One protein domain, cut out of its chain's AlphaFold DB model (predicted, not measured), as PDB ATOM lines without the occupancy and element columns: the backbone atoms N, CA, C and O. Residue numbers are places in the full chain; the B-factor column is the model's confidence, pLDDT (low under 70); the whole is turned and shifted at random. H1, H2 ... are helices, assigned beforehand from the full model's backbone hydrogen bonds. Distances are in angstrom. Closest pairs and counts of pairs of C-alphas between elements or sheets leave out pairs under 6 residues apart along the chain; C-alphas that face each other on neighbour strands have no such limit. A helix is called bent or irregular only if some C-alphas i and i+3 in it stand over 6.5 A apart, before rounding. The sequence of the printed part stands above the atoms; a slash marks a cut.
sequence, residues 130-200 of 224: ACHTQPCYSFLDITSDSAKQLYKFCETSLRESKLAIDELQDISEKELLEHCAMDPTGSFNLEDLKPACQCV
ATOM      1  N   ALA A 130      27.394 -64.042  34.904       80.56
ATOM      2  CA  ALA A 130      27.036 -64.353  36.290       80.56
ATOM      3  C   ALA A 130      26.043 -63.350  36.916       80.56
ATOM      4  O   ALA A 130      25.426 -63.649  37.935       80.56
ATOM      5  N   CYS A 131      25.883 -62.167  36.322       85.56
ATOM      6  CA  CYS A 131      25.019 -61.105  36.826       85.56
ATOM      7  C   CYS A 131      23.644 -61.062  36.154       85.56
ATOM      8  O   CYS A 131      22.816 -60.252  36.564       85.56
ATOM      9  N   HIS A 132      23.362 -61.948  35.189       86.25
ATOM     10  CA  HIS A 132      22.106 -61.945  34.425       86.25
ATOM     11  C   HIS A 132      20.841 -62.085  35.291       86.25
ATOM     12  O   HIS A 132      19.767 -61.640  34.893       86.25
ATOM     13  N   THR A 133      20.966 -62.682  36.478       84.69
ATOM     14  CA  THR A 133      19.872 -62.844  37.446       84.69
ATOM     15  C   THR A 133      19.616 -61.601  38.294       84.69
ATOM     16  O   THR A 133      18.601 -61.531  38.987       84.69
ATOM     17  N   GLN A 134      20.521 -60.618  38.276       88.31
ATOM     18  CA  GLN A 134      20.369 -59.412  39.078       88.31
ATOM     19  C   GLN A 134      19.340 -58.469  38.440       88.31
ATOM     20  O   GLN A 134      19.355 -58.266  37.221       88.31
ATOM     21  N   PRO A 135      18.468 -57.837  39.246       86.75
ATOM     22  CA  PRO A 135      17.553 -56.820  38.738       86.75
ATOM     23  C   PRO A 135      18.343 -55.694  38.069       86.75
ATOM     24  O   PRO A 135      19.460 -55.402  38.489       86.75
ATOM     25  N   CYS A 136      17.774 -55.068  37.034       89.75
ATOM     26  CA  CYS A 136      18.397 -54.012  36.221       89.75
ATOM     27  C   CYS A 136      19.588 -54.447  35.340       89.75
ATOM     28  O   CYS A 136      19.853 -53.798  34.329       89.75
ATOM     29  N   TYR A 137      20.275 -55.555  35.640       92.31
ATOM     30  CA  TYR A 137      21.509 -55.928  34.939       92.31
ATOM     31  C   TYR A 137      21.332 -56.063  33.423       92.31
ATOM     32  O   TYR A 137      22.093 -55.465  32.670       92.31
ATOM     33  N   SER A 138      20.315 -56.797  32.969       89.56
ATOM     34  CA  SER A 138      20.105 -57.025  31.534       89.56
ATOM     35  C   SER A 138      19.910 -55.726  30.757       89.56
ATOM     36  O   SER A 138      20.380 -55.614  29.631       89.56
ATOM     37  N   PHE A 139      19.244 -54.738  31.361       91.38
ATOM     38  CA  PHE A 139      19.099 -53.415  30.765       91.38
ATOM     39  C   PHE A 139      20.456 -52.713  30.688       91.38
ATOM     40  O   PHE A 139      20.863 -52.291  29.611       91.38
ATOM     41  N   LEU A 140      21.193 -52.667  31.801       92.06
ATOM     42  CA  LEU A 140      22.512 -52.037  31.843       92.06
ATOM     43  C   LEU A 140      23.484 -52.649  30.829       92.06
ATOM     44  O   LEU A 140      24.211 -51.904  30.179       92.06
ATOM     45  N   ASP A 141      23.469 -53.970  30.663       90.56
ATOM     46  CA  ASP A 141      24.279 -54.683  29.674       90.56
ATOM     47  C   ASP A 141      23.942 -54.250  28.244       90.56
ATOM     48  O   ASP A 141      24.808 -53.729  27.544       90.56
ATOM     49  N   ILE A 142      22.661 -54.337  27.863       88.38
ATOM     50  CA  ILE A 142      22.167 -53.941  26.533       88.38
ATOM     51  C   ILE A 142      22.520 -52.486  26.207       88.38
ATOM     52  O   ILE A 142      22.814 -52.159  25.061       88.38
ATOM     53  N   THR A 143      22.457 -51.610  27.207       88.12
ATOM     54  CA  THR A 143      22.711 -50.171  27.042       88.12
ATOM     55  C   THR A 143      24.182 -49.777  27.151       88.12
ATOM     56  O   THR A 143      24.524 -48.615  26.952       88.12
ATOM     57  N   SER A 144      25.058 -50.726  27.480       89.19
ATOM     58  CA  SER A 144      26.494 -50.495  27.557       89.19
ATOM     59  C   SER A 144      27.171 -50.973  26.279       89.19
ATOM     60  O   SER A 144      27.078 -52.139  25.902       89.19
ATOM     61  N   ASP A 145      27.976 -50.109  25.673       86.31
ATOM     62  CA  ASP A 145      28.781 -50.429  24.494       86.31
ATOM     63  C   ASP A 145      29.933 -51.395  24.809       86.31
ATOM     64  O   ASP A 145      30.566 -51.949  23.907       86.31
ATOM     65  N   SER A 146      30.273 -51.567  26.092       85.25
ATOM     66  CA  SER A 146      31.301 -52.516  26.522       85.25
ATOM     67  C   SER A 146      31.207 -52.895  27.999       85.25
ATOM     68  O   SER A 146      30.775 -52.107  28.844       85.25
ATOM     69  N   ALA A 147      31.795 -54.047  28.337       84.25
ATOM     70  CA  ALA A 147      32.007 -54.486  29.718       84.25
ATOM     71  C   ALA A 147      32.735 -53.440  30.588       84.25
ATOM     72  O   ALA A 147      32.435 -53.293  31.775       84.25
ATOM     73  N   LYS A 148      33.683 -52.692  30.001       83.31
ATOM     74  CA  LYS A 148      34.468 -51.655  30.691       83.31
ATOM     75  C   LYS A 148      33.618 -50.440  31.055       83.31
ATOM     76  O   LYS A 148      33.772 -49.890  32.144       83.31
ATOM     77  N   GLN A 149      32.747 -50.018  30.145       88.69
ATOM     78  CA  GLN A 149      31.822 -48.914  30.379       88.69
ATOM     79  C   GLN A 149      30.834 -49.274  31.491       88.69
ATOM     80  O   GLN A 149      30.712 -48.522  32.457       88.69
ATOM     81  N   LEU A 150      30.239 -50.469  31.414       91.50
ATOM     82  CA  LEU A 150      29.334 -50.989  32.439       91.50
ATOM     83  C   LEU A 150      30.002 -51.057  33.822       91.50
ATOM     84  O   LEU A 150      29.435 -50.600  34.817       91.50
ATOM     85  N   TYR A 151      31.241 -51.560  33.890       89.44
ATOM     86  CA  TYR A 151      32.011 -51.576  35.135       89.44
ATOM     87  C   TYR A 151      32.212 -50.169  35.698       89.44
ATOM     88  O   TYR A 151      31.938 -49.932  36.873       89.44
ATOM     89  N   LYS A 152      32.660 -49.224  34.865       88.00
ATOM     90  CA  LYS A 152      32.954 -47.850  35.288       88.00
ATOM     91  C   LYS A 152      31.699 -47.105  35.747       88.00
ATOM     92  O   LYS A 152      31.755 -46.395  36.755       88.00
ATOM     93  N   PHE A 153      30.575 -47.306  35.060       93.44
ATOM     94  CA  PHE A 153      29.266 -46.811  35.480       93.44
ATOM     95  C   PHE A 153      28.911 -47.321  36.881       93.44
ATOM     96  O   PHE A 153      28.584 -46.530  37.770       93.44
ATOM     97  N   CYS A 154      29.025 -48.632  37.101       92.25
ATOM     98  CA  CYS A 154      28.686 -49.256  38.374       92.25
ATOM     99  C   CYS A 154      29.642 -48.870  39.510       92.25
ATOM    100  O   CYS A 154      29.190 -48.542  40.607       92.25
ATOM    101  N   GLU A 155      30.951 -48.846  39.259       90.25
ATOM    102  CA  GLU A 155      31.960 -48.431  40.238       90.25
ATOM    103  C   GLU A 155      31.735 -46.981  40.683       90.25
ATOM    104  O   GLU A 155      31.687 -46.696  41.883       90.25
ATOM    105  N   THR A 156      31.546 -46.067  39.728       88.81
ATOM    106  CA  THR A 156      31.336 -44.642  40.019       88.81
ATOM    107  C   THR A 156      30.015 -44.428  40.755       88.81
ATOM    108  O   THR A 156      29.988 -43.737  41.776       88.81
ATOM    109  N   SER A 157      28.943 -45.095  40.303       89.94
ATOM    110  CA  SER A 157      27.612 -44.968  40.906       89.94
ATOM    111  C   SER A 157      27.573 -45.431  42.362       89.94
ATOM    112  O   SER A 157      26.973 -44.768  43.210       89.94
ATOM    113  N   LEU A 158      28.264 -46.531  42.678       87.88
ATOM    114  CA  LEU A 158      28.340 -47.053  44.042       87.88
ATOM    115  C   LEU A 158      29.297 -46.253  44.934       87.88
ATOM    116  O   LEU A 158      28.966 -45.971  46.086       87.88
ATOM    117  N   ARG A 159      30.482 -45.880  44.433       84.56
ATOM    118  CA  ARG A 159      31.513 -45.209  45.241       84.56
ATOM    119  C   ARG A 159      31.119 -43.788  45.618       84.56
ATOM    120  O   ARG A 159      31.350 -43.362  46.746       84.56
ATOM    121  N   GLU A 160      30.557 -43.050  44.669       83.25
ATOM    122  CA  GLU A 160      30.238 -41.633  44.853       83.25
ATOM    123  C   GLU A 160      28.805 -41.425  45.343       83.25
ATOM    124  O   GLU A 160      28.419 -40.295  45.639       83.25
ATOM    125  N   SER A 161      28.027 -42.513  45.472       81.38
ATOM    126  CA  SER A 161      26.601 -42.468  45.823       81.38
ATOM    127  C   SER A 161      25.835 -41.472  44.943       81.38
ATOM    128  O   SER A 161      24.948 -40.754  45.403       81.38
ATOM    129  N   LYS A 162      26.223 -41.403  43.665       85.62
ATOM    130  CA  LYS A 162      25.682 -40.493  42.660       85.62
ATOM    131  C   LYS A 162      25.591 -41.240  41.342       85.62
ATOM    132  O   LYS A 162      26.574 -41.828  40.920       85.62
ATOM    133  N   LEU A 163      24.444 -41.161  40.676       87.12
ATOM    134  CA  LEU A 163      24.244 -41.802  39.385       87.12
ATOM    135  C   LEU A 163      25.263 -41.293  38.353       87.12
ATOM    136  O   LEU A 163      25.264 -40.111  38.002       87.12
ATOM    137  N   ALA A 164      26.125 -42.188  37.874       88.56
ATOM    138  CA  ALA A 164      27.188 -41.880  36.923       88.56
ATOM    139  C   ALA A 164      26.684 -41.944  35.477       88.56
ATOM    140  O   ALA A 164      27.293 -42.588  34.632       88.56
ATOM    141  N   ILE A 165      25.535 -41.323  35.202       85.81
ATOM    142  CA  ILE A 165      24.820 -41.518  33.938       85.81
ATOM    143  C   ILE A 165      25.630 -41.114  32.707       85.81
ATOM    144  O   ILE A 165      25.489 -41.730  31.663       85.81
ATOM    145  N   ASP A 166      26.543 -40.154  32.873       84.62
ATOM    146  CA  ASP A 166      27.471 -39.693  31.836       84.62
ATOM    147  C   ASP A 166      28.419 -40.804  31.335       84.62
ATOM    148  O   ASP A 166      29.084 -40.636  30.313       84.62
ATOM    149  N   GLU A 167      28.519 -41.924  32.057       85.31
ATOM    150  CA  GLU A 167      29.287 -43.097  31.642       85.31
ATOM    151  C   GLU A 167      28.503 -44.002  30.684       85.31
ATOM    152  O   GLU A 167      29.134 -44.713  29.908       85.31
ATOM    153  N   LEU A 168      27.164 -43.985  30.703       82.88
ATOM    154  CA  LEU A 168      26.328 -44.747  29.770       82.88
ATOM    155  C   LEU A 168      26.013 -43.894  28.542       82.88
ATOM    156  O   LEU A 168      25.714 -42.705  28.651       82.88
ATOM    157  N   GLN A 169      26.087 -44.496  27.357       75.44
ATOM    158  CA  GLN A 169      25.802 -43.772  26.127       75.44
ATOM    159  C   GLN A 169      24.290 -43.734  25.879       75.44
ATOM    160  O   GLN A 169      23.625 -44.761  25.929       75.44
ATOM    161  N   ASP A 170      23.755 -42.542  25.598       78.81
ATOM    162  CA  ASP A 170      22.363 -42.335  25.174       78.81
ATOM    163  C   ASP A 170      21.283 -42.821  26.169       78.81
ATOM    164  O   ASP A 170      20.134 -43.002  25.777       78.81
ATOM    165  N   ILE A 171      21.619 -42.961  27.460       84.75
ATOM    166  CA  ILE A 171      20.671 -43.321  28.527       84.75
ATOM    167  C   ILE A 171      20.371 -42.132  29.434       84.75
ATOM    168  O   ILE A 171      21.260 -41.444  29.935       84.75
ATOM    169  N   SER A 172      19.085 -41.917  29.685       85.62
ATOM    170  CA  SER A 172      18.565 -40.923  30.618       85.62
ATOM    171  C   SER A 172      18.164 -41.536  31.962       85.62
ATOM    172  O   SER A 172      17.869 -42.723  32.079       85.62
ATOM    173  N   GLU A 173      18.119 -40.707  33.011       85.00
ATOM    174  CA  GLU A 173      17.733 -41.157  34.361       85.00
ATOM    175  C   GLU A 173      16.310 -41.727  34.355       85.00
ATOM    176  O   GLU A 173      15.989 -42.648  35.098       85.00
ATOM    177  N   LYS A 174      15.474 -41.212  33.450       86.31
ATOM    178  CA  LYS A 174      14.117 -41.690  33.230       86.31
ATOM    179  C   LYS A 174      14.088 -43.126  32.701       86.31
ATOM    180  O   LYS A 174      13.275 -43.910  33.168       86.31
ATOM    181  N   GLU A 175      14.961 -43.479  31.765       85.62
ATOM    182  CA  GLU A 175      15.020 -44.848  31.235       85.62
ATOM    183  C   GLU A 175      15.530 -45.826  32.294       85.62
ATOM    184  O   GLU A 175      14.982 -46.914  32.453       85.62
ATOM    185  N   LEU A 176      16.507 -45.410  33.104       87.19
ATOM    186  CA  LEU A 176      16.934 -46.195  34.263       87.19
ATOM    187  C   LEU A 176      15.796 -46.377  35.271       87.19
ATOM    188  O   LEU A 176      15.592 -47.478  35.771       87.19
ATOM    189  N   LEU A 177      15.015 -45.336  35.549       88.19
ATOM    190  CA  LEU A 177      13.841 -45.434  36.415       88.19
ATOM    191  C   LEU A 177      12.798 -46.417  35.863       88.19
ATOM    192  O   LEU A 177      12.297 -47.251  36.611       88.19
ATOM    193  N   GLU A 178      12.501 -46.358  34.566       86.75
ATOM    194  CA  GLU A 178      11.504 -47.224  33.924       86.75
ATOM    195  C   GLU A 178      11.910 -48.707  33.910       86.75
ATOM    196  O   GLU A 178      11.039 -49.576  33.974       86.75
ATOM    197  N   HIS A 179      13.212 -49.002  33.852       86.75
ATOM    198  CA  HIS A 179      13.716 -50.368  33.680       86.75
ATOM    199  C   HIS A 179      14.369 -50.986  34.919       86.75
ATOM    200  O   HIS A 179      14.477 -52.213  34.998       86.75
ATOM    201  N   CYS A 180      14.808 -50.170  35.874       87.38
ATOM    202  CA  CYS A 180      15.567 -50.636  37.031       87.38
ATOM    203  C   CYS A 180      14.863 -50.407  38.361       87.38
ATOM    204  O   CYS A 180      15.122 -51.162  39.294       87.38
ATOM    205  N   ALA A 181      13.990 -49.403  38.472       86.00
ATOM    206  CA  ALA A 181      13.357 -49.097  39.746       86.00
ATOM    207  C   ALA A 181      12.221 -50.069  40.080       86.00
ATOM    208  O   ALA A 181      11.472 -50.513  39.209       86.00
ATOM    209  N   MET A 182      12.047 -50.346  41.374       79.94
ATOM    210  CA  MET A 182      10.868 -51.072  41.859       79.94
ATOM    211  C   MET A 182       9.569 -50.277  41.660       79.94
ATOM    212  O   MET A 182       8.511 -50.871  41.459       79.94
ATOM    213  N   ASP A 183       9.647 -48.944  41.726       82.81
ATOM    214  CA  ASP A 183       8.529 -48.035  41.476       82.81
ATOM    215  C   ASP A 183       8.926 -46.975  40.431       82.81
ATOM    216  O   ASP A 183       9.595 -45.992  40.769       82.81
ATOM    217  N   PRO A 184       8.493 -47.129  39.167       79.44
ATOM    218  CA  PRO A 184       8.854 -46.217  38.086       79.44
ATOM    219  C   PRO A 184       8.125 -44.863  38.154       79.44
ATOM    220  O   PRO A 184       8.345 -44.002  37.304       79.44
ATOM    221  N   THR A 185       7.228 -44.653  39.127       82.50
ATOM    222  CA  THR A 185       6.513 -43.375  39.312       82.50
ATOM    223  C   THR A 185       7.219 -42.416  40.276       82.50
ATOM    224  O   THR A 185       6.831 -41.248  40.379       82.50
ATOM    225  N   GLY A 186       8.249 -42.902  40.975       78.69
ATOM    226  CA  GLY A 186       9.028 -42.152  41.954       78.69
ATOM    227  C   GLY A 186      10.269 -41.461  41.382       78.69
ATOM    228  O   GLY A 186      10.443 -41.303  40.178       78.69
ATOM    229  N   SER A 187      11.151 -41.023  42.278       82.31
ATOM    230  CA  SER A 187      12.517 -40.615  41.931       82.31
ATOM    231  C   SER A 187      13.434 -41.831  41.900       82.31
ATOM    232  O   SER A 187      13.261 -42.739  42.713       82.31
ATOM    233  N   PHE A 188      14.452 -41.808  41.041       83.19
ATOM    234  CA  PHE A 188      15.395 -42.912  40.933       83.19
ATOM    235  C   PHE A 188      16.136 -43.156  42.252       83.19
ATOM    236  O   PHE A 188      16.682 -42.223  42.849       83.19
ATOM    237  N   ASN A 189      16.174 -44.410  42.704       86.19
ATOM    238  CA  ASN A 189      16.913 -44.802  43.894       86.19
ATOM    239  C   ASN A 189      18.150 -45.615  43.498       86.19
ATOM    240  O   ASN A 189      18.054 -46.665  42.876       86.19
ATOM    241  N   LEU A 190      19.333 -45.158  43.912       86.94
ATOM    242  CA  LEU A 190      20.596 -45.872  43.687       86.94
ATOM    243  C   LEU A 190      20.607 -47.287  44.283       86.94
ATOM    244  O   LEU A 190      21.347 -48.144  43.798       86.94
ATOM    245  N   GLU A 191      19.792 -47.551  45.306       88.31
ATOM    246  CA  GLU A 191      19.641 -48.897  45.864       88.31
ATOM    247  C   GLU A 191      19.037 -49.889  44.855       88.31
ATOM    248  O   GLU A 191      19.324 -51.079  44.958       88.31
ATOM    249  N   ASP A 192      18.305 -49.418  43.841       88.38
ATOM    250  CA  ASP A 192      17.757 -50.265  42.776       88.38
ATOM    251  C   ASP A 192      18.857 -50.781  41.822       88.38
ATOM    252  O   ASP A 192      18.768 -51.890  41.297       88.38
ATOM    253  N   LEU A 193      19.955 -50.027  41.648       90.31
ATOM    254  CA  LEU A 193      21.128 -50.455  40.859       90.31
ATOM    255  C   LEU A 193      22.049 -51.402  41.612       90.31
ATOM    256  O   LEU A 193      22.861 -52.116  41.017       90.31
ATOM    257  N   LYS A 194      21.994 -51.344  42.937       90.81
ATOM    258  CA  LYS A 194      23.016 -51.905  43.808       90.81
ATOM    259  C   LYS A 194      23.227 -53.407  43.613       90.81
ATOM    260  O   LYS A 194      24.394 -53.776  43.512       90.81
ATOM    261  N   PRO A 195      22.191 -54.260  43.477       90.38
ATOM    262  CA  PRO A 195      22.396 -55.692  43.255       90.38
ATOM    263  C   PRO A 195      23.181 -55.988  41.967       90.38
ATOM    264  O   PRO A 195      24.188 -56.697  42.003       90.38
ATOM    265  N   ALA A 196      22.791 -55.372  40.843       91.56
ATOM    266  CA  ALA A 196      23.496 -55.521  39.571       91.56
ATOM    267  C   ALA A 196      24.916 -54.966  39.643       91.56
ATOM    268  O   ALA A 196      25.874 -55.655  39.296       91.56
ATOM    269  N   CYS A 197      25.079 -53.744  40.146       92.25
ATOM    270  CA  CYS A 197      26.382 -53.097  40.163       92.25
ATOM    271  C   CYS A 197      27.366 -53.730  41.145       92.25
ATOM    272  O   CYS A 197      28.564 -53.764  40.869       92.25
ATOM    273  N   GLN A 198      26.897 -54.282  42.263       90.62
ATOM    274  CA  GLN A 198      27.738 -55.067  43.167       90.62
ATOM    275  C   GLN A 198      28.183 -56.381  42.529       90.62
ATOM    276  O   GLN A 198      29.339 -56.771  42.694       90.62
ATOM    277  N   CYS A 199      27.309 -57.026  41.753       87.62
ATOM    278  CA  CYS A 199      27.688 -58.200  40.978       87.62
ATOM    279  C   CYS A 199      28.754 -57.861  39.923       87.62
ATOM    280  O   CYS A 199      29.822 -58.473  39.925       87.62
ATOM    281  N   VAL A 200      28.518 -56.828  39.103       89.38
ATOM    282  CA  VAL A 200      29.449 -56.360  38.055       89.38
ATOM    283  C   VAL A 200      30.813 -55.983  38.636       89.38
ATOM    284  O   VAL A 200      31.854 -56.348  38.095       89.38
TER     285      VAL A 200
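What this domain is: This is residues 130 to 200 of the 224 residues of an uncharacterized protein of Ophiocordyceps australis (UniProt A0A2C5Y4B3). This is a small rounded body of four short helices, in which H2 and H3 lie on opposite sides, and H1 and H4 fill the space between them on one side while the long link of residues 160 to 172 crosses between them on the other. H4 crosses H2 at a steep angle and packs on it, H1 meets one end of H2 at a corner, and H3 is reached by the long link. The printed part has 71 residues, with four named helices in the order H1, H2, H3, H4 and no named strand, and the class is all helix. The whole is compact, with a radius of gyration of the C-alphas of 10.7 A and spans of 30 by 25 by 22 A.

Where its parts are: The printed part begins at Ala 130, and H1 follows at residues 137 to 142, 8.7 A long, with C-alpha 137 at (21.509, -55.928, 34.939). H2 is residues 147 to 159, 18.1 A from first to last C-alpha, and is the longest helix by residues. H3 is residues 173 to 180, 10.1 A long, with C-alpha 173 at (17.733, -41.157, 34.361). H4 is residues 190 to 200, 14.8 A long, ending with C-alpha 200 at (29.449, -56.360, 38.055). H4 is irregular: C-alphas 192 and 195 are 7.2 A apart.

How they stand to each other: H1 and H2 touch only at the corner by their tight link, and only just, with 3 pairs of C-alphas within 8 A. Their closest C-alphas, of Asp 141 and Leu 150, are 6.8 A apart, and H2 touches H1 with residues 147 to 150 alone. H2 and H4 touch, with 11 pairs of C-alphas within 8 A. The closest C-alphas are those of Cys 154 and Cys 197, 4.8 A apart, and the two helices run opposite ways at a steep tilt of 47 degrees. H1 and H4 are close but not clearly touching, about perpendicular at 75 degrees, with the C-alphas of Tyr 137 and Ala 196 closest at 5.1 A. H3 is close to H1 but not clearly touching it, the closest C-alphas being those of Phe 139 and His 179 at 6.8 A. H3 is likewise close to H4 but not clearly touching it, with the C-alphas of Cys 180 and Asp 192 closest at 6.2 A. H2 and H3 are apart. In H1, H2 and H3 every O i to N i+4 pair is within hydrogen-bond range; in H4, 5 of 7 are.

The domain as a whole: The two C-alphas farthest apart are those of Lys 148 and Thr 185, 30.4 A, while those of Ala 130 and Val 200 are 8.5 A apart. The printed part has no cut. The link H2 to H3, 13 residues, is long, and the link H3 to H4, 9 residues, is short. The mean pLDDT of the printed part is 86.7, and no printed residue is under 70.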